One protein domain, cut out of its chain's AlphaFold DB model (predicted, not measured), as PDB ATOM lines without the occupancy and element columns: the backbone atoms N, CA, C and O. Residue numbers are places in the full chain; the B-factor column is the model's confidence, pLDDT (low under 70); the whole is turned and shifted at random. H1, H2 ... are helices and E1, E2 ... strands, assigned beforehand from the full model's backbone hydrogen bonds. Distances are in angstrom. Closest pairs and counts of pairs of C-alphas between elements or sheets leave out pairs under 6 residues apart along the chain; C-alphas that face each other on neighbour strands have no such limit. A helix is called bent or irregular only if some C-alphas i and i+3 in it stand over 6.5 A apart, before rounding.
ATOM      1  N   LEU A   3       1.172  -7.975  23.802       90.88
ATOM      2  CA  LEU A   3       1.882  -7.400  24.937       90.88
ATOM      3  C   LEU A   3       2.719  -6.221  24.443       90.88
ATOM      4  O   LEU A   3       3.632  -6.389  23.638       90.88
ATOM      5  N   THR A   4       2.412  -5.028  24.940       92.69
ATOM      6  CA  THR A   4       3.157  -3.811  24.611       92.69
ATOM      7  C   THR A   4       4.149  -3.497  25.723       92.69
ATOM      8  O   THR A   4       3.757  -3.317  26.878       92.69
ATOM      9  N   ILE A   5       5.436  -3.441  25.391       90.94
ATOM     10  CA  ILE A   5       6.522  -3.239  26.356       90.94
ATOM     11  C   ILE A   5       7.242  -1.930  26.031       90.94
ATOM     12  O   ILE A   5       7.936  -1.846  25.019       90.94
ATOM     13  N   LYS A   6       7.130  -0.941  26.924       91.38
ATOM     14  CA  LYS A   6       7.931   0.290  26.892       91.38
ATOM     15  C   LYS A   6       9.372  -0.022  27.312       91.38
ATOM     16  O   LYS A   6       9.594  -0.655  28.349       91.38
ATOM     17  N   ARG A   7      10.361   0.395  26.521       86.88
ATOM     18  CA  ARG A   7      11.793   0.244  26.829       86.88
ATOM     19  C   ARG A   7      12.531   1.548  26.547       86.88
ATOM     20  O   ARG A   7      12.396   2.112  25.469       86.88
ATOM     21  N   LYS A   8      13.367   1.974  27.493       85.44
ATOM     22  CA  LYS A   8      14.363   3.025  27.269       85.44
ATOM     23  C   LYS A   8      15.618   2.396  26.666       85.44
ATOM     24  O   LYS A   8      16.165   1.449  27.230       85.44
ATOM     25  N   ILE A   9      16.039   2.896  25.515       80.56
ATOM     26  CA  ILE A   9      17.312   2.591  24.860       80.56
ATOM     27  C   ILE A   9      18.183   3.854  24.859       80.56
ATOM     28  O   ILE A   9      17.698   4.943  25.149       80.56
ATOM     29  N   LYS A  10      19.477   3.725  24.532       72.69
ATOM     30  CA  LYS A  10      20.408   4.872  24.510       72.69
ATOM     31  C   LYS A  10      19.915   6.039  23.644       72.69
ATOM     32  O   LYS A  10      20.227   7.177  23.948       72.69
ATOM     33  N   MET A  11      19.167   5.736  22.586       70.00
ATOM     34  CA  MET A  11      18.689   6.708  21.603       70.00
ATOM     35  C   MET A  11      17.260   7.195  21.853       70.00
ATOM     36  O   MET A  11      16.776   7.972  21.045       70.00
ATOM     37  N   GLY A  12      16.579   6.723  22.905       78.06
ATOM     38  CA  GLY A  12      15.197   7.122  23.158       78.06
ATOM     39  C   GLY A  12      14.300   6.087  23.813       78.06
ATOM     40  O   GLY A  12      14.747   5.066  24.338       78.06
ATOM     41  N   LEU A  13      12.999   6.363  23.782       86.38
ATOM     42  CA  LEU A  13      11.960   5.410  24.155       86.38
ATOM     43  C   LEU A  13      11.494   4.644  22.917       86.38
ATOM     44  O   LEU A  13      11.246   5.226  21.867       86.38
ATOM     45  N   VAL A  14      11.362   3.327  23.066       86.81
ATOM     46  CA  VAL A  14      10.803   2.442  22.043       86.81
ATOM     47  C   VAL A  14       9.746   1.532  22.646       86.81
ATOM     48  O   VAL A  14       9.845   1.097  23.801       86.81
ATOM     49  N   TYR A  15       8.754   1.194  21.833       90.19
ATOM     50  CA  TYR A  15       7.685   0.274  22.190       90.19
ATOM     51  C   TYR A  15       7.841  -1.035  21.431       90.19
ATOM     52  O   TYR A  15       8.005  -1.052  20.215       90.19
ATOM     53  N   ARG A  16       7.810  -2.150  22.166       89.31
ATOM     54  CA  ARG A  16       7.848  -3.493  21.581       89.31
ATOM     55  C   ARG A  16       6.466  -4.108  21.587       89.31
ATOM     56  O   ARG A  16       5.803  -4.082  22.622       89.31
ATOM     57  N   PHE A  17       6.094  -4.748  20.488       91.75
ATOM     58  CA  PHE A  17       4.796  -5.402  20.330       91.75
ATOM     59  C   PHE A  17       5.003  -6.901  20.259       91.75
ATOM     60  O   PHE A  17       5.658  -7.410  19.358       91.75
ATOM     61  N   TRP A  18       4.526  -7.613  21.265       91.62
ATOM     62  CA  TRP A  18       4.746  -9.044  21.388       91.62
ATOM     63  C   TRP A  18       3.412  -9.753  21.185       91.62
ATOM     64  O   TRP A  18       2.589  -9.748  22.110       91.62
ATOM     65  N   PRO A  19       3.163 -10.354  20.008       94.25
ATOM     66  CA  PRO A  19       2.001 -11.206  19.837       94.25
ATOM     67  C   PRO A  19       2.097 -12.358  20.837       94.25
ATOM     68  O   PRO A  19       3.159 -12.936  21.081       94.25
ATOM     69  N   THR A  20       1.001 -12.617  21.536       95.19
ATOM     70  CA  THR A  20       0.942 -13.629  22.587       95.19
ATOM     71  C   THR A  20      -0.430 -14.276  22.583       95.19
ATOM     72  O   THR A  20      -1.464 -13.592  22.554       95.19
ATOM     73  N   ILE A  21      -0.427 -15.600  22.671       96.38
ATOM     74  CA  ILE A  21      -1.617 -16.403  22.929       96.38
ATOM     75  C   ILE A  21      -1.472 -16.964  24.331       96.38
ATOM     76  O   ILE A  21      -0.402 -17.426  24.729       96.38
ATOM     77  N   GLY A  56       6.813 -15.970  20.471       88.62
ATOM     78  CA  GLY A  56       7.659 -16.118  19.291       88.62
ATOM     79  C   GLY A  56       6.816 -16.151  18.021       88.62
ATOM     80  O   GLY A  56       5.703 -16.669  18.027       88.62
ATOM     81  N   LEU A  57       7.331 -15.544  16.953       92.25
ATOM     82  CA  LEU A  57       6.561 -15.326  15.728       92.25
ATOM     83  C   LEU A  57       6.136 -16.654  15.094       92.25
ATOM     84  O   LEU A  57       4.953 -16.835  14.835       92.25
ATOM     85  N   ASP A  58       7.054 -17.612  14.959       92.81
ATOM     86  CA  ASP A  58       6.760 -18.899  14.315       92.81
ATOM     87  C   ASP A  58       5.740 -19.732  15.098       92.81
ATOM     88  O   ASP A  58       4.841 -20.331  14.511       92.81
ATOM     89  N   GLY A  59       5.827 -19.716  16.432       94.81
ATOM     90  CA  GLY A  59       4.851 -20.384  17.291       94.81
ATOM     91  C   GLY A  59       3.458 -19.764  17.169       94.81
ATOM     92  O   GLY A  59       2.471 -20.489  17.091       94.81
ATOM     93  N   ILE A  60       3.370 -18.430  17.116       96.62
ATOM     94  CA  ILE A  60       2.097 -17.721  16.918       96.62
ATOM     95  C   ILE A  60       1.510 -18.037  15.544       96.62
ATOM     96  O   ILE A  60       0.332 -18.367  15.465       96.62
ATOM     97  N   ILE A  61       2.322 -17.967  14.486       96.25
ATOM     98  CA  ILE A  61       1.889 -18.253  13.113       96.25
ATOM     99  C   ILE A  61       1.363 -19.688  13.016       96.25
ATOM    100  O   ILE A  61       0.245 -19.899  12.552       96.25
ATOM    101  N   SER A  62       2.123 -20.661  13.531       97.00
ATOM    102  CA  SER A  62       1.737 -22.079  13.511       97.00
ATOM    103  C   SER A  62       0.437 -22.322  14.279       97.00
ATOM    104  O   SER A  62      -0.472 -22.968  13.764       97.00
ATOM    105  N   PHE A  63       0.309 -21.744  15.480       97.62
ATOM    106  CA  PHE A  63      -0.917 -21.845  16.268       97.62
ATOM    107  C   PHE A  63      -2.113 -21.224  15.537       97.62
ATOM    108  O   PHE A  63      -3.178 -21.832  15.472       97.62
ATOM    109  N   CYS A  64      -1.965 -20.010  15.002       97.50
ATOM    110  CA  CYS A  64      -3.052 -19.320  14.312       97.50
ATOM    111  C   CYS A  64      -3.522 -20.112  13.088       97.50
ATOM    112  O   CYS A  64      -4.718 -20.357  12.971       97.50
ATOM    113  N   ASN A  65      -2.603 -20.570  12.235       96.88
ATOM    114  CA  ASN A  65      -2.950 -21.355  11.048       96.88
ATOM    115  C   ASN A  65      -3.710 -22.642  11.395       96.88
ATOM    116  O   ASN A  65      -4.630 -23.019  10.677       96.88
ATOM    117  N   LEU A  66      -3.361 -23.284  12.513       97.12
ATOM    118  CA  LEU A  66      -4.043 -24.488  12.981       97.12
ATOM    119  C   LEU A  66      -5.443 -24.199  13.549       97.12
ATOM    120  O   LEU A  66      -6.367 -24.974  13.330       97.12
ATOM    121  N   ILE A  67      -5.605 -23.109  14.305       96.81
ATOM    122  CA  ILE A  67      -6.810 -22.866  15.116       96.81
ATOM    123  C   ILE A  67      -7.848 -21.982  14.417       96.81
ATOM    124  O   ILE A  67      -9.041 -22.148  14.675       96.81
ATOM    125  N   ILE A  68      -7.437 -21.060  13.538       96.75
ATOM    126  CA  ILE A  68      -8.348 -20.138  12.829       96.75
ATOM    127  C   ILE A  68      -9.525 -20.866  12.154       96.75
ATOM    128  O   ILE A  68     -10.649 -20.415  12.370       96.75
ATOM    129  N   PRO A  69      -9.341 -21.993  11.429       96.50
ATOM    130  CA  PRO A  69     -10.449 -22.689  10.763       96.50
ATOM    131  C   PRO A  69     -11.569 -23.152  11.705       96.50
ATOM    132  O   PRO A  69     -12.706 -23.327  11.278       96.50
ATOM    133  N   TYR A  70     -11.254 -23.340  12.986       95.56
ATOM    134  CA  TYR A  70     -12.188 -23.808  14.012       95.56
ATOM    135  C   TYR A  70     -12.658 -22.681  14.942       95.56
ATOM    136  O   TYR A  70     -13.510 -22.886  15.809       95.56
ATOM    137  N   ALA A  71     -12.082 -21.484  14.817       93.12
ATOM    138  CA  ALA A  71     -12.364 -20.373  15.706       93.12
ATOM    139  C   ALA A  71     -13.641 -19.641  15.280       93.12
ATOM    140  O   ALA A  71     -13.742 -19.140  14.169       93.12
ATOM    141  N   ILE A  72     -14.586 -19.493  16.211       90.75
ATOM    142  CA  ILE A  72     -15.817 -18.720  15.985       90.75
ATOM    143  C   ILE A  72     -15.680 -17.338  16.637       90.75
ATOM    144  O   ILE A  72     -15.516 -16.324  15.967       90.75
ATOM    145  N   LEU A  73     -15.636 -17.282  17.971       90.69
ATOM    146  CA  LEU A  73     -15.695 -16.014  18.718       90.69
ATOM    147  C   LEU A  73     -14.440 -15.134  18.603       90.69
ATOM    148  O   LEU A  73     -14.504 -13.928  18.831       90.69
ATOM    149  N   LYS A  74     -13.278 -15.734  18.331       93.50
ATOM    150  CA  LYS A  74     -11.982 -15.035  18.277       93.50
ATOM    151  C   LYS A  74     -11.339 -15.065  16.893       93.50
ATOM    152  O   LYS A  74     -10.158 -14.741  16.802       93.50
ATOM    153  N   CYS A  75     -12.090 -15.425  15.851       95.19
ATOM    154  CA  CYS A  75     -11.557 -15.582  14.498       95.19
ATOM    155  C   CYS A  75     -10.836 -14.314  14.017       95.19
ATOM    156  O   CYS A  75      -9.617 -14.339  13.857       95.19
ATOM    157  N   ASP A  76     -11.532 -13.173  13.966       96.56
ATOM    158  CA  ASP A  76     -10.955 -11.886  13.534       96.56
ATOM    159  C   ASP A  76      -9.716 -11.488  14.348       96.56
ATOM    160  O   ASP A  76      -8.718 -10.992  13.819       96.56
ATOM    161  N   ALA A  77      -9.752 -11.741  15.660       96.06
ATOM    162  CA  ALA A  77      -8.633 -11.446  16.544       96.06
ATOM    163  C   ALA A  77      -7.409 -12.326  16.246       96.06
ATOM    164  O   ALA A  77      -6.286 -11.854  16.410       96.06
ATOM    165  N   LEU A  78      -7.613 -13.591  15.866       96.88
ATOM    166  CA  LEU A  78      -6.544 -14.522  15.504       96.88
ATOM    167  C   LEU A  78      -5.995 -14.233  14.105       96.88
ATOM    168  O   LEU A  78      -4.776 -14.243  13.953       96.88
ATOM    169  N   ILE A  79      -6.856 -13.895  13.140       97.94
ATOM    170  CA  ILE A  79      -6.447 -13.452  11.797       97.94
ATOM    171  C   ILE A  79      -5.586 -12.190  11.910       97.94
ATOM    172  O   ILE A  79      -4.444 -12.177  11.465       97.94
ATOM    173  N   THR A  80      -6.060 -11.169  12.627       97.88
ATOM    174  CA  THR A  80      -5.289  -9.925  12.808       97.88
ATOM    175  C   THR A  80      -3.982 -10.169  13.582       97.88
ATOM    176  O   THR A  80      -2.966  -9.515  13.354       97.88
ATOM    177  N   LEU A  81      -3.975 -11.119  14.528       97.12
ATOM    178  CA  LEU A  81      -2.756 -11.506  15.248       97.12
ATOM    179  C   LEU A  81      -1.751 -12.224  14.337       97.12
ATOM    180  O   LEU A  81      -0.548 -12.020  14.507       97.12
ATOM    181  N   LEU A  82      -2.239 -13.042  13.402       97.19
ATOM    182  CA  LEU A  82      -1.432 -13.687  12.371       97.19
ATOM    183  C   LEU A  82      -0.821 -12.638  11.436       97.19
ATOM    184  O   LEU A  82       0.396 -12.635  11.276       97.19
ATOM    185  N   GLU A  83      -1.619 -11.690  10.933       96.44
ATOM    186  CA  GLU A  83      -1.142 -10.566  10.111       96.44
ATOM    187  C   GLU A  83      -0.013  -9.793  10.806       96.44
ATOM    188  O   GLU A  83       1.037  -9.543  10.212       96.44
ATOM    189  N   LEU A  84      -0.180  -9.474  12.097       95.19
ATOM    190  CA  LEU A  84       0.869  -8.823  12.885       95.19
ATOM    191  C   LEU A  84       2.135  -9.680  12.977       95.19
ATOM    192  O   LEU A  84       3.239  -9.157  12.819       95.19
ATOM    193  N   ALA A  85       1.998 -10.978  13.247       94.69
ATOM    194  CA  ALA A  85       3.147 -11.868  13.367       94.69
ATOM    195  C   ALA A  85       3.904 -12.010  12.034       94.69
ATOM    196  O   ALA A  85       5.138 -11.991  12.022       94.69
ATOM    197  N   GLU A  86       3.189 -12.093  10.911       93.81
ATOM    198  CA  GLU A  86       3.778 -12.147   9.574       93.81
ATOM    199  C   GLU A  86       4.444 -10.831   9.172       93.81
ATOM    200  O   GLU A  86       5.562 -10.852   8.645       93.81
ATOM    201  N   PHE A  87       3.810  -9.694   9.473       91.56
ATOM    202  CA  PHE A  87       4.395  -8.369   9.278       91.56
ATOM    203  C   PHE A  87       5.734  -8.253  10.022       91.56
ATOM    204  O   PHE A  87       6.762  -7.935   9.426       91.56
ATOM    205  N   GLN A  88       5.762  -8.629  11.304       90.56
ATOM    206  CA  GLN A  88       6.983  -8.623  12.120       90.56
ATOM    207  C   GLN A  88       8.055  -9.603  11.624       90.56
ATOM    208  O   GLN A  88       9.254  -9.350  11.794       90.56
ATOM    209  N   ARG A  89       7.644 -10.727  11.021       88.81
ATOM    210  CA  ARG A  89       8.568 -11.709  10.438       88.81
ATOM    211  C   ARG A  89       9.253 -11.156   9.187       88.81
ATOM    212  O   ARG A  89      10.444 -11.398   9.014       88.81
ATOM    213  N   LYS A  90       8.525 -10.406   8.351       82.88
ATOM    214  CA  LYS A  90       9.036  -9.800   7.106       82.88
ATOM    215  C   LYS A  90       9.882  -8.542   7.348       82.88
ATOM    216  O   LYS A  90      10.920  -8.392   6.714       82.88
ATOM    217  N   HIS A  91       9.465  -7.672   8.271       66.88
ATOM    218  CA  HIS A  91      10.004  -6.308   8.415       66.88
ATOM    219  C   HIS A  91      10.983  -6.097   9.586       66.88
ATOM    220  O   HIS A  91      11.434  -4.983   9.793       66.88
ATOM    221  N   ILE A  92      11.417  -7.166  10.276       60.94
ATOM    222  CA  ILE A  92      12.450  -7.175  11.344       60.94
ATOM    223  C   ILE A  92      11.904  -6.959  12.778       60.94
ATOM    224  O   ILE A  92      11.907  -5.860  13.318       60.94
ATOM    225  N   ARG A  93      11.659  -8.075  13.491       66.62
ATOM    226  CA  ARG A  93      11.509  -8.203  14.968       66.62
ATOM    227  C   ARG A  93      10.376  -7.360  15.590       66.62
ATOM    228  O   ARG A  93       9.647  -6.617  14.958       66.62
ATOM    229  N   ASN A  94      10.200  -7.506  16.901       71.56
ATOM    230  CA  ASN A  94       9.096  -6.904  17.658       71.56
ATOM    231  C   ASN A  94       9.239  -5.382  17.900       71.56
ATOM    232  O   ASN A  94       8.587  -4.870  18.813       71.56
ATOM    233  N   ILE A  95      10.136  -4.688  17.189       77.38
ATOM    234  CA  ILE A  95      10.459  -3.262  17.361       77.38
ATOM    235  C   ILE A  95      10.264  -2.580  16.000       77.38
ATOM    236  O   ILE A  95      11.023  -2.912  15.095       77.38
ATOM    237  N   PRO A  96       9.306  -1.653  15.858       77.12
ATOM    238  CA  PRO A  96       9.208  -0.822  14.667       77.12
ATOM    239  C   PRO A  96      10.350   0.185  14.627       77.12
ATOM    240  O   PRO A  96      10.890   0.613  15.655       77.12
ATOM    241  N   TYR A  97      10.694   0.552  13.414       77.00
ATOM    242  CA  TYR A  97      11.974   1.123  13.052       77.00
ATOM    243  C   TYR A  97      11.733   2.430  12.287       77.00
ATOM    244  O   TYR A  97      12.448   3.407  12.516       77.00
ATOM    245  N   THR A  98      10.657   2.483  11.497       81.31
ATOM    246  CA  THR A  98      10.096   3.715  10.927       81.31
ATOM    247  C   THR A  98       8.753   4.090  11.564       81.31
ATOM    248  O   THR A  98       8.121   3.292  12.269       81.31
ATOM    249  N   TYR A  99       8.306   5.324  11.312       84.81
ATOM    250  CA  TYR A  99       7.005   5.803  11.777       84.81
ATOM    251  C   TYR A  99       5.854   5.015  11.143       84.81
ATOM    252  O   TYR A  99       4.921   4.621  11.838       84.81
ATOM    253  N   GLU A 100       5.953   4.707   9.853       87.38
ATOM    254  CA  GLU A 100       4.950   3.953   9.095       87.38
ATOM    255  C   GLU A 100       4.790   2.531   9.643       87.38
ATOM    256  O   GLU A 100       3.670   2.039   9.813       87.38
ATOM    257  N   GLU A 101       5.902   1.877   9.986       86.69
ATOM    258  CA  GLU A 101       5.877   0.566  10.634       86.69
ATOM    259  C   GLU A 101       5.236   0.641  12.017       86.69
ATOM    260  O   GLU A 101       4.434  -0.223  12.374       86.69
ATOM    261  N   MET A 102       5.546   1.682  12.797       89.12
ATOM    262  CA  MET A 102       4.918   1.881  14.100       89.12
ATOM    263  C   MET A 102       3.409   2.071  13.967       89.12
ATOM    264  O   MET A 102       2.663   1.396  14.674       89.12
ATOM    265  N   VAL A 103       2.957   2.938  13.060       90.75
ATOM    266  CA  VAL A 103       1.526   3.149  12.791       90.75
ATOM    267  C   VAL A 103       0.859   1.823  12.427       90.75
ATOM    268  O   VAL A 103      -0.107   1.438  13.084       90.75
ATOM    269  N   SER A 104       1.442   1.065  11.495       92.19
ATOM    270  CA  SER A 104       0.918  -0.238  11.059       92.19
ATOM    271  C   SER A 104       0.812  -1.245  12.213       92.19
ATOM    272  O   SER A 104      -0.197  -1.936  12.381       92.19
ATOM    273  N   MET A 105       1.840  -1.323  13.062       91.88
ATOM    274  CA  MET A 105       1.848  -2.228  14.213       91.88
ATOM    275  C   MET A 105       0.848  -1.814  15.297       91.88
ATOM    276  O   MET A 105       0.233  -2.680  15.931       91.88
ATOM    277  N   VAL A 106       0.681  -0.509  15.524       94.06
ATOM    278  CA  VAL A 106      -0.296   0.023  16.480       94.06
ATOM    279  C   VAL A 106      -1.719  -0.185  15.960       94.06
ATOM    280  O   VAL A 106      -2.564  -0.632  16.733       94.06
ATOM    281  N   ASP A 107      -1.970  -0.005  14.661       95.44
ATOM    282  CA  ASP A 107      -3.262  -0.303  14.026       95.44
ATOM    283  C   ASP A 107      -3.681  -1.758  14.245       95.44
ATOM    284  O   ASP A 107      -4.782  -2.034  14.731       95.44
ATOM    285  N   LEU A 108      -2.787  -2.704  13.947       95.75
ATOM    286  CA  LEU A 108      -3.054  -4.131  14.149       95.75
ATOM    287  C   LEU A 108      -3.283  -4.456  15.629       95.75
ATOM    288  O   LEU A 108      -4.210  -5.192  15.978       95.75
ATOM    289  N   ARG A 109      -2.478  -3.879  16.529       95.19
ATOM    290  CA  ARG A 109      -2.665  -4.024  17.979       95.19
ATOM    291  C   ARG A 109      -4.039  -3.531  18.428       95.19
ATOM    292  O   ARG A 109      -4.678  -4.213  19.236       95.19
ATOM    293  N   ASP A 110      -4.456  -2.359  17.969       95.44
ATOM    294  CA  ASP A 110      -5.696  -1.721  18.401       95.44
ATOM    295  C   ASP A 110      -6.910  -2.490  17.868       95.44
ATOM    296  O   ASP A 110      -7.828  -2.774  18.641       95.44
ATOM    297  N   LYS A 111      -6.853  -2.986  16.622       96.25
ATOM    298  CA  LYS A 111      -7.835  -3.944  16.078       96.25
ATOM    299  C   LYS A 111      -7.938  -5.206  16.939       96.25
ATOM    300  O   LYS A 111      -9.027  -5.569  17.384       96.25
ATOM    301  N   ILE A 112      -6.809  -5.848  17.263       95.56
ATOM    302  CA  ILE A 112      -6.784  -7.039  18.135       95.56
ATOM    303  C   ILE A 112      -7.389  -6.725  19.507       95.56
ATOM    304  O   ILE A 112      -8.083  -7.564  20.091       95.56
ATOM    305  N   PHE A 113      -7.103  -5.549  20.067       94.38
ATOM    306  CA  PHE A 113      -7.665  -5.125  21.344       94.38
ATOM    307  C   PHE A 113      -9.188  -4.963  21.257       94.38
ATOM    308  O   PHE A 113      -9.890  -5.561  22.074       94.38
ATOM    309  N   HIS A 114      -9.681  -4.262  20.234       93.94
ATOM    310  CA  HIS A 114     -11.107  -4.074  19.975       93.94
ATOM    311  C   HIS A 114     -11.848  -5.414  19.834       93.94
ATOM    312  O   HIS A 114     -12.831  -5.661  20.534       93.94
ATOM    313  N   TYR A 115     -11.331  -6.351  19.032       94.44
ATOM    314  CA  TYR A 115     -11.941  -7.681  18.914       94.44
ATOM    315  C   TYR A 115     -11.945  -8.452  20.238       94.44
ATOM    316  O   TYR A 115     -12.890  -9.181  20.541       94.44
ATOM    317  N   ASN A 116     -10.915  -8.286  21.072       91.62
ATOM    318  CA  ASN A 116     -10.886  -8.939  22.378       91.62
ATOM    319  C   ASN A 116     -11.901  -8.351  23.366       91.62
ATOM    320  O   ASN A 116     -12.392  -9.121  24.195       91.62
ATOM    321  N   GLN A 117     -12.253  -7.065  23.262       90.00
ATOM    322  CA  GLN A 117     -13.278  -6.443  24.113       90.00
ATOM    323  C   GLN A 117     -14.655  -7.100  23.947       90.00
ATOM    324  O   GLN A 117     -15.358  -7.262  24.939       90.00
ATOM    325  N   LYS A 118     -14.994  -7.607  22.750       85.44
ATOM    326  CA  LYS A 118     -16.250  -8.354  22.511       85.44
ATOM    327  C   LYS A 118     -16.418  -9.581  23.417       85.44
ATOM    328  O   LYS A 118     -17.528  -9.996  23.708       85.44
ATOM    329  N   THR A 119     -15.305 -10.175  23.850       80.56
ATOM    330  CA  THR A 119     -15.284 -11.425  24.642       80.56
ATOM    331  C   THR A 119     -14.756 -11.231  26.062       80.56
ATOM    332  O   THR A 119     -14.700 -12.184  26.837       80.56
ATOM    333  N   ARG A 120     -14.289 -10.024  26.402       80.56
ATOM    334  CA  ARG A 120     -13.694  -9.705  27.701       80.56
ATOM    335  C   ARG A 120     -14.109  -8.305  28.121       80.56
ATOM    336  O   ARG A 120     -13.621  -7.318  27.574       80.56
ATOM    337  N   THR A 121     -14.940  -8.241  29.148       71.12
ATOM    338  CA  THR A 121     -15.305  -6.991  29.810       71.12
ATOM    339  C   THR A 121     -14.090  -6.406  30.544       71.12
ATOM    340  O   THR A 121     -13.223  -7.137  31.029       71.12
ATOM    341  N   ASN A 122     -13.991  -5.072  30.586       81.56
ATOM    342  CA  ASN A 122     -12.955  -4.309  31.305       81.56
ATOM    343  C   ASN A 122     -11.505  -4.499  30.819       81.56
ATOM    344  O   ASN A 122     -10.550  -4.307  31.574       81.56
ATOM    345  N   LEU A 123     -11.306  -4.873  29.553       85.75
ATOM    346  CA  LEU A 123      -9.974  -4.841  28.957       85.75
ATOM    347  C   LEU A 123      -9.518  -3.376  28.831       85.75
ATOM    348  O   LEU A 123     -10.222  -2.571  28.227       85.75
ATOM    349  N   VAL A 124      -8.338  -3.044  29.360       87.50
ATOM    350  CA  VAL A 124      -7.727  -1.707  29.261       87.50
ATOM    351  C   VAL A 124      -6.356  -1.823  28.606       87.50
ATOM    352  O   VAL A 124      -5.556  -2.698  28.954       87.50
ATOM    353  N   GLN A 125      -6.068  -0.948  27.643       88.31
ATOM    354  CA  GLN A 125      -4.724  -0.834  27.089       88.31
ATOM    355  C   GLN A 125      -3.834  -0.054  28.055       88.31
ATOM    356  O   GLN A 125      -4.120   1.086  28.392       88.31
ATOM    357  N   LYS A 126      -2.705  -0.647  28.455       90.19
ATOM    358  CA  LYS A 126      -1.737   0.024  29.338       90.19
ATOM    359  C   LYS A 126      -1.149   1.307  28.732       90.19
ATOM    360  O   LYS A 126      -0.820   2.230  29.464       90.19
ATOM    361  N   TYR A 127      -0.969   1.328  27.413       93.56
ATOM    362  CA  TYR A 127      -0.393   2.449  26.673       93.56
ATOM    363  C   TYR A 127      -1.353   2.825  25.539       93.56
ATOM    364  O   TYR A 127      -1.536   1.993  24.647       93.56
ATOM    365  N   PRO A 128      -1.996   4.000  25.573       92.94
ATOM    366  CA  PRO A 128      -2.811   4.488  24.463       92.94
ATOM    367  C   PRO A 128      -1.983   4.692  23.192       92.94
ATOM    368  O   PRO A 128      -0.759   4.852  23.257       92.94
ATOM    369  N   ARG A 129      -2.655   4.703  22.040       93.81
ATOM    370  CA  ARG A 129      -2.035   4.925  20.728       93.81
ATOM    371  C   ARG A 129      -1.238   6.225  20.696       93.81
ATOM    372  O   ARG A 129      -0.079   6.226  20.290       93.81
ATOM    373  N   GLU A 130      -1.844   7.305  21.164       92.62
ATOM    374  CA  GLU A 130      -1.303   8.665  21.124       92.62
ATOM    375  C   GLU A 130       0.007   8.744  21.915       92.62
ATOM    376  O   GLU A 130       0.983   9.346  21.468       92.62
ATOM    377  N   VAL A 131       0.060   8.058  23.061       92.81
ATOM    378  CA  VAL A 131       1.262   7.958  23.901       92.81
ATOM    379  C   VAL A 131       2.370   7.183  23.189       92.81
ATOM    380  O   VAL A 131       3.524   7.595  23.214       92.81
ATOM    381  N   ILE A 132       2.037   6.069  22.533       91.56
ATOM    382  CA  ILE A 132       3.028   5.285  21.787       91.56
ATOM    383  C   ILE A 132       3.611   6.120  20.643       91.56
ATOM    384  O   ILE A 132       4.831   6.181  20.502       91.56
ATOM    385  N   LEU A 133       2.762   6.763  19.840       90.00
ATOM    386  CA  LEU A 133       3.199   7.503  18.654       90.00
ATOM    387  C   LEU A 133       4.001   8.764  19.006       90.00
ATOM    388  O   LEU A 133       4.983   9.049  18.332       90.00
ATOM    389  N   SER A 134       3.625   9.481  20.071       87.44
ATOM    390  CA  SER A 134       4.311  10.715  20.491       87.44
ATOM    391  C   SER A 134       5.645  10.476  21.199       87.44
ATOM    392  O   SER A 134       6.580  11.256  21.034       87.44
ATOM    393  N   GLU A 135       5.762   9.411  21.996       87.94
ATOM    394  CA  GLU A 135       6.984   9.147  22.763       87.94
ATOM    395  C   GLU A 135       8.024   8.327  21.996       87.94
ATOM    396  O   GLU A 135       9.192   8.283  22.403       87.94
ATOM    397  N   THR A 136       7.615   7.606  20.948       82.56
ATOM    398  CA  THR A 136       8.545   6.744  20.217       82.56
ATOM    399  C   THR A 136       9.536   7.584  19.441       82.56
ATOM    400  O   THR A 136       9.171   8.364  18.569       82.56
ATOM    401  N   GLN A 137      10.814   7.357  19.718       75.69
ATOM    402  CA  GLN A 137      11.892   7.946  18.942       75.69
ATOM    403  C   GLN A 137      12.355   6.940  17.892       75.69
ATOM    404  O   GLN A 137      12.849   5.857  18.219       75.69
ATOM    405  N   PHE A 138      12.173   7.309  16.627       67.56
ATOM    406  CA  PHE A 138      12.663   6.542  15.492       67.56
ATOM    407  C   PHE A 138      14.140   6.848  15.307       67.56
ATOM    408  O   PHE A 138      14.556   7.999  15.183       67.56
ATOM    409  N   VAL A 139      14.948   5.797  15.336       57.88
ATOM    410  CA  VAL A 139      16.340   5.908  14.930       57.88
ATOM    411  C   VAL A 139      16.338   5.906  13.413       57.88
ATOM    412  O   VAL A 139      15.730   5.018  12.827       57.88
ATOM    413  N   ASP A 140      17.039   6.840  12.772       59.53
ATOM    414  CA  ASP A 140      17.363   6.688  11.356       59.53
ATOM    415  C   ASP A 140      18.222   5.421  11.204       59.53
ATOM    416  O   ASP A 140      19.421   5.391  11.502       59.53
ATOM    417  N   ILE A 141      17.564   4.326  10.828       55.25
ATOM    418  CA  ILE A 141      18.161   2.998  10.690       55.25
ATOM    419  C   ILE A 141      19.269   3.046   9.664       55.25
ATOM    420  O   ILE A 141      20.252   2.334   9.835       55.25
ATOM    421  N   ARG A 142      19.145   3.889   8.635       52.38
ATOM    422  CA  ARG A 142      20.177   4.045   7.621       52.38
ATOM    423  C   ARG A 142      21.417   4.641   8.262       52.38
ATOM    424  O   ARG A 142      22.482   4.046   8.150       52.38
ATOM    425  N   ALA A 143      21.274   5.715   9.037       56.41
ATOM    426  CA  ALA A 143      22.384   6.300   9.789       56.41
ATOM    427  C   ALA A 143      22.980   5.332  10.832       56.41
ATOM    428  O   ALA A 143      24.194   5.302  11.038       56.41
ATOM    429  N   TRP A 144      22.161   4.507  11.491       60.38
ATOM    430  CA  TRP A 144      22.643   3.521  12.465       60.38
ATOM    431  C   TRP A 144      23.324   2.307  11.812       60.38
ATOM    432  O   TRP A 144      24.364   1.858  12.296       60.38
ATOM    433  N   GLN A 145      22.766   1.782  10.719       54.41
ATOM    434  CA  GLN A 145      23.345   0.703   9.917       54.41
ATOM    435  C   GLN A 145      24.642   1.165   9.254       54.41
ATOM    436  O   GLN A 145      25.619   0.427   9.328       54.41
ATOM    437  N   LEU A 146      24.681   2.390   8.714       58.34
ATOM    438  CA  LEU A 146      25.894   3.033   8.199       58.34
ATOM    439  C   LEU A 146      26.950   3.141   9.299       58.34
ATOM    440  O   LEU A 146      28.017   2.562   9.148       58.34
ATOM    441  N   LYS A 147      26.625   3.708  10.470       64.62
ATOM    442  CA  LYS A 147      27.564   3.774  11.609       64.62
ATOM    443  C   LYS A 147      28.057   2.405  12.076       64.62
ATOM    444  O   LYS A 147      29.162   2.281  12.600       64.62
ATOM    445  N   ARG A 148      27.229   1.363  11.965       60.28
ATOM    446  CA  ARG A 148      27.607  -0.007  12.334       60.28
ATOM    447  C   ARG A 148      28.496  -0.654  11.271       60.28
ATOM    448  O   ARG A 148      29.432  -1.353  11.645       60.28
ATOM    449  N   ALA A 149      28.204  -0.424   9.995       62.31
ATOM    450  CA  ALA A 149      29.014  -0.873   8.870       62.31
ATOM    451  C   ALA A 149      30.373  -0.164   8.860       62.31
ATOM    452  O   ALA A 149      31.385  -0.843   8.767       62.31
ATOM    453  N   GLU A 150      30.407   1.151   9.090       64.88
ATOM    454  CA  GLU A 150      31.625   1.954   9.273       64.88
ATOM    455  C   GLU A 150      32.475   1.418  10.425       64.88
ATOM    456  O   GLU A 150      33.653   1.146  10.244       64.88
ATOM    457  N   LYS A 151      31.880   1.159  11.597       67.31
ATOM    458  CA  LYS A 151      32.613   0.539  12.716       67.31
ATOM    459  C   LYS A 151      33.119  -0.868  12.402       67.31
ATOM    460  O   LYS A 151      34.161  -1.257  12.917       67.31
ATOM    461  N   GLY A 152      32.382  -1.637  11.602       61.44
ATOM    462  CA  GLY A 152      32.821  -2.947  11.125       61.44
ATOM    463  C   GLY A 152      33.971  -2.851  10.121       61.44
ATOM    464  O   GLY A 152      34.892  -3.655  10.195       61.44
ATOM    465  N   ALA A 153      33.934  -1.859   9.230       62.12
ATOM    466  CA  ALA A 153      34.967  -1.576   8.240       62.12
ATOM    467  C   ALA A 153      36.256  -1.052   8.894       62.12
ATOM    468  O   ALA A 153      37.317  -1.602   8.634       62.12
ATOM    469  N   ILE A 154      36.157  -0.102   9.831       62.78
ATOM    470  CA  ILE A 154      37.296   0.397  10.622       62.78
ATOM    471  C   ILE A 154      37.931  -0.746  11.421       62.78
ATOM    472  O   ILE A 154      39.141  -0.926  11.391       62.78
ATOM    473  N   ALA A 155      37.121  -1.595  12.064       59.50
ATOM    474  CA  ALA A 155      37.631  -2.766  12.775       59.50
ATOM    475  C   ALA A 155      38.281  -3.815  11.849       59.50
ATOM    476  O   ALA A 155      39.066  -4.630  12.325       59.50
ATOM    477  N   LEU A 156      37.949  -3.833  10.552       54.72
ATOM    478  CA  LEU A 156      38.585  -4.691   9.546       54.72
ATOM    479  C   LEU A 156      39.898  -4.083   9.029       54.72
ATOM    480  O   LEU A 156      40.866  -4.826   8.861       54.72
ATOM    481  N   GLU A 157      39.949  -2.764   8.830       56.97
ATOM    482  CA  GLU A 157      41.161  -2.025   8.439       56.97
ATOM    483  C   GLU A 157      42.213  -2.014   9.557       56.97
ATOM    484  O   GLU A 157      43.377  -2.320   9.305       56.97
ATOM    485  N   GLU A 158      41.807  -1.768  10.807       55.97
ATOM    486  CA  GLU A 158      42.699  -1.795  11.975       55.97
ATOM    487  C   GLU A 158      43.198  -3.213  12.310       55.97
ATOM    488  O   GLU A 158      44.260  -3.376  12.910       55.97
ATOM    489  N   ALA A 159      42.453  -4.260  11.931       49.78
ATOM    490  CA  ALA A 159      42.791  -5.634  12.298       49.78
ATOM    491  C   ALA A 159      43.774  -6.330  11.348       49.78
ATOM    492  O   ALA A 159      44.346  -7.344  11.756       49.78
ATOM    493  N   GLY A 160      43.957  -5.873  10.100       47.88
ATOM    494  CA  GLY A 160      44.900  -6.458   9.125       47.88
ATOM    495  C   GLY A 160      44.815  -7.986   8.911       47.88
ATOM    496  O   GLY A 160      45.695  -8.577   8.286       47.88
TER     497      GLY A 160
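AT A GLANCE: This is residues 3 to 21 and 56 to 160 of the 174 residues of an uncharacterized protein of marine sediment metagenome (UniProt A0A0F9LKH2). Helices H1, H2 and H3 stand side by side in a row, with short H4 beyond H3, and the strand hairpin E1 E2 crosses over one side of this row. From that body an arm sticks out: residues 142 to 160, of which 142 to 157 belong to H5. The printed part has 124 residues, mostly helix by class, in the order E1 E2 H1 H2 H3 H4 H5, with E1 and E2 antiparallel. It is loose, with a radius of gyration of the C-alphas of 17.9 A and spans of 62 by 32 by 19 A.

HOW THE PARTS SIT: E1, residues 3 to 9, and E2, residues 12 to 19, form an antiparallel hairpin; N 5 and O 16, 2.9 A apart, are within hydrogen-bond range. H1, residues 57 to 70, touches H2, residues 75 to 91, at a shallow tilt of 26 degrees, opposite ways; their closest C-alphas, of Leu 57 and Ala 85, are 5.4 A apart. H2 touches H3, residues 99 to 117, at a shallow tilt of 20 degrees, opposite ways, closest at the C-alphas of Ala 77 and Ile 112, 5.0 A. H3, with residues 102 to 110 alone, touches H4, residues 129 to 135, opposite ways at a shallow tilt of 33 degrees, only just short of steep; the C-alphas of Val 106 and Arg 129 are closest, 6.7 A. The closest C-alphas of E2 and H2 are those of Pro 19 and Ala 85, 6.6 A. H5, residues 141 to 157, is apart from H4. In H2, H3, H4 and H5 every O i to N i+4 pair is within hydrogen-bond range, in H1 8 of 10.

IN THESE COORDINATES: E1 begins at C-alpha 3, (1.882, -7.400, 24.937). E2 is 22.8 A long, H2 24.2 A, H3 26.7 A and H5 23.6 A, ending at C-alpha 157, (41.161, -2.025, 8.439). H1 is irregular: C-alphas 66 and 69 are 7.0 A apart.

THE WHOLE: The C-alphas farthest apart, of Thr 121 and Gly 160, are 63.7 A apart. Residues 22 to 55 are not printed, with 10.0 A between C-alphas 21 and 56. The link from H3 to H4 is long. Residues 91 to 93 and 138 to 160 have pLDDT under 70.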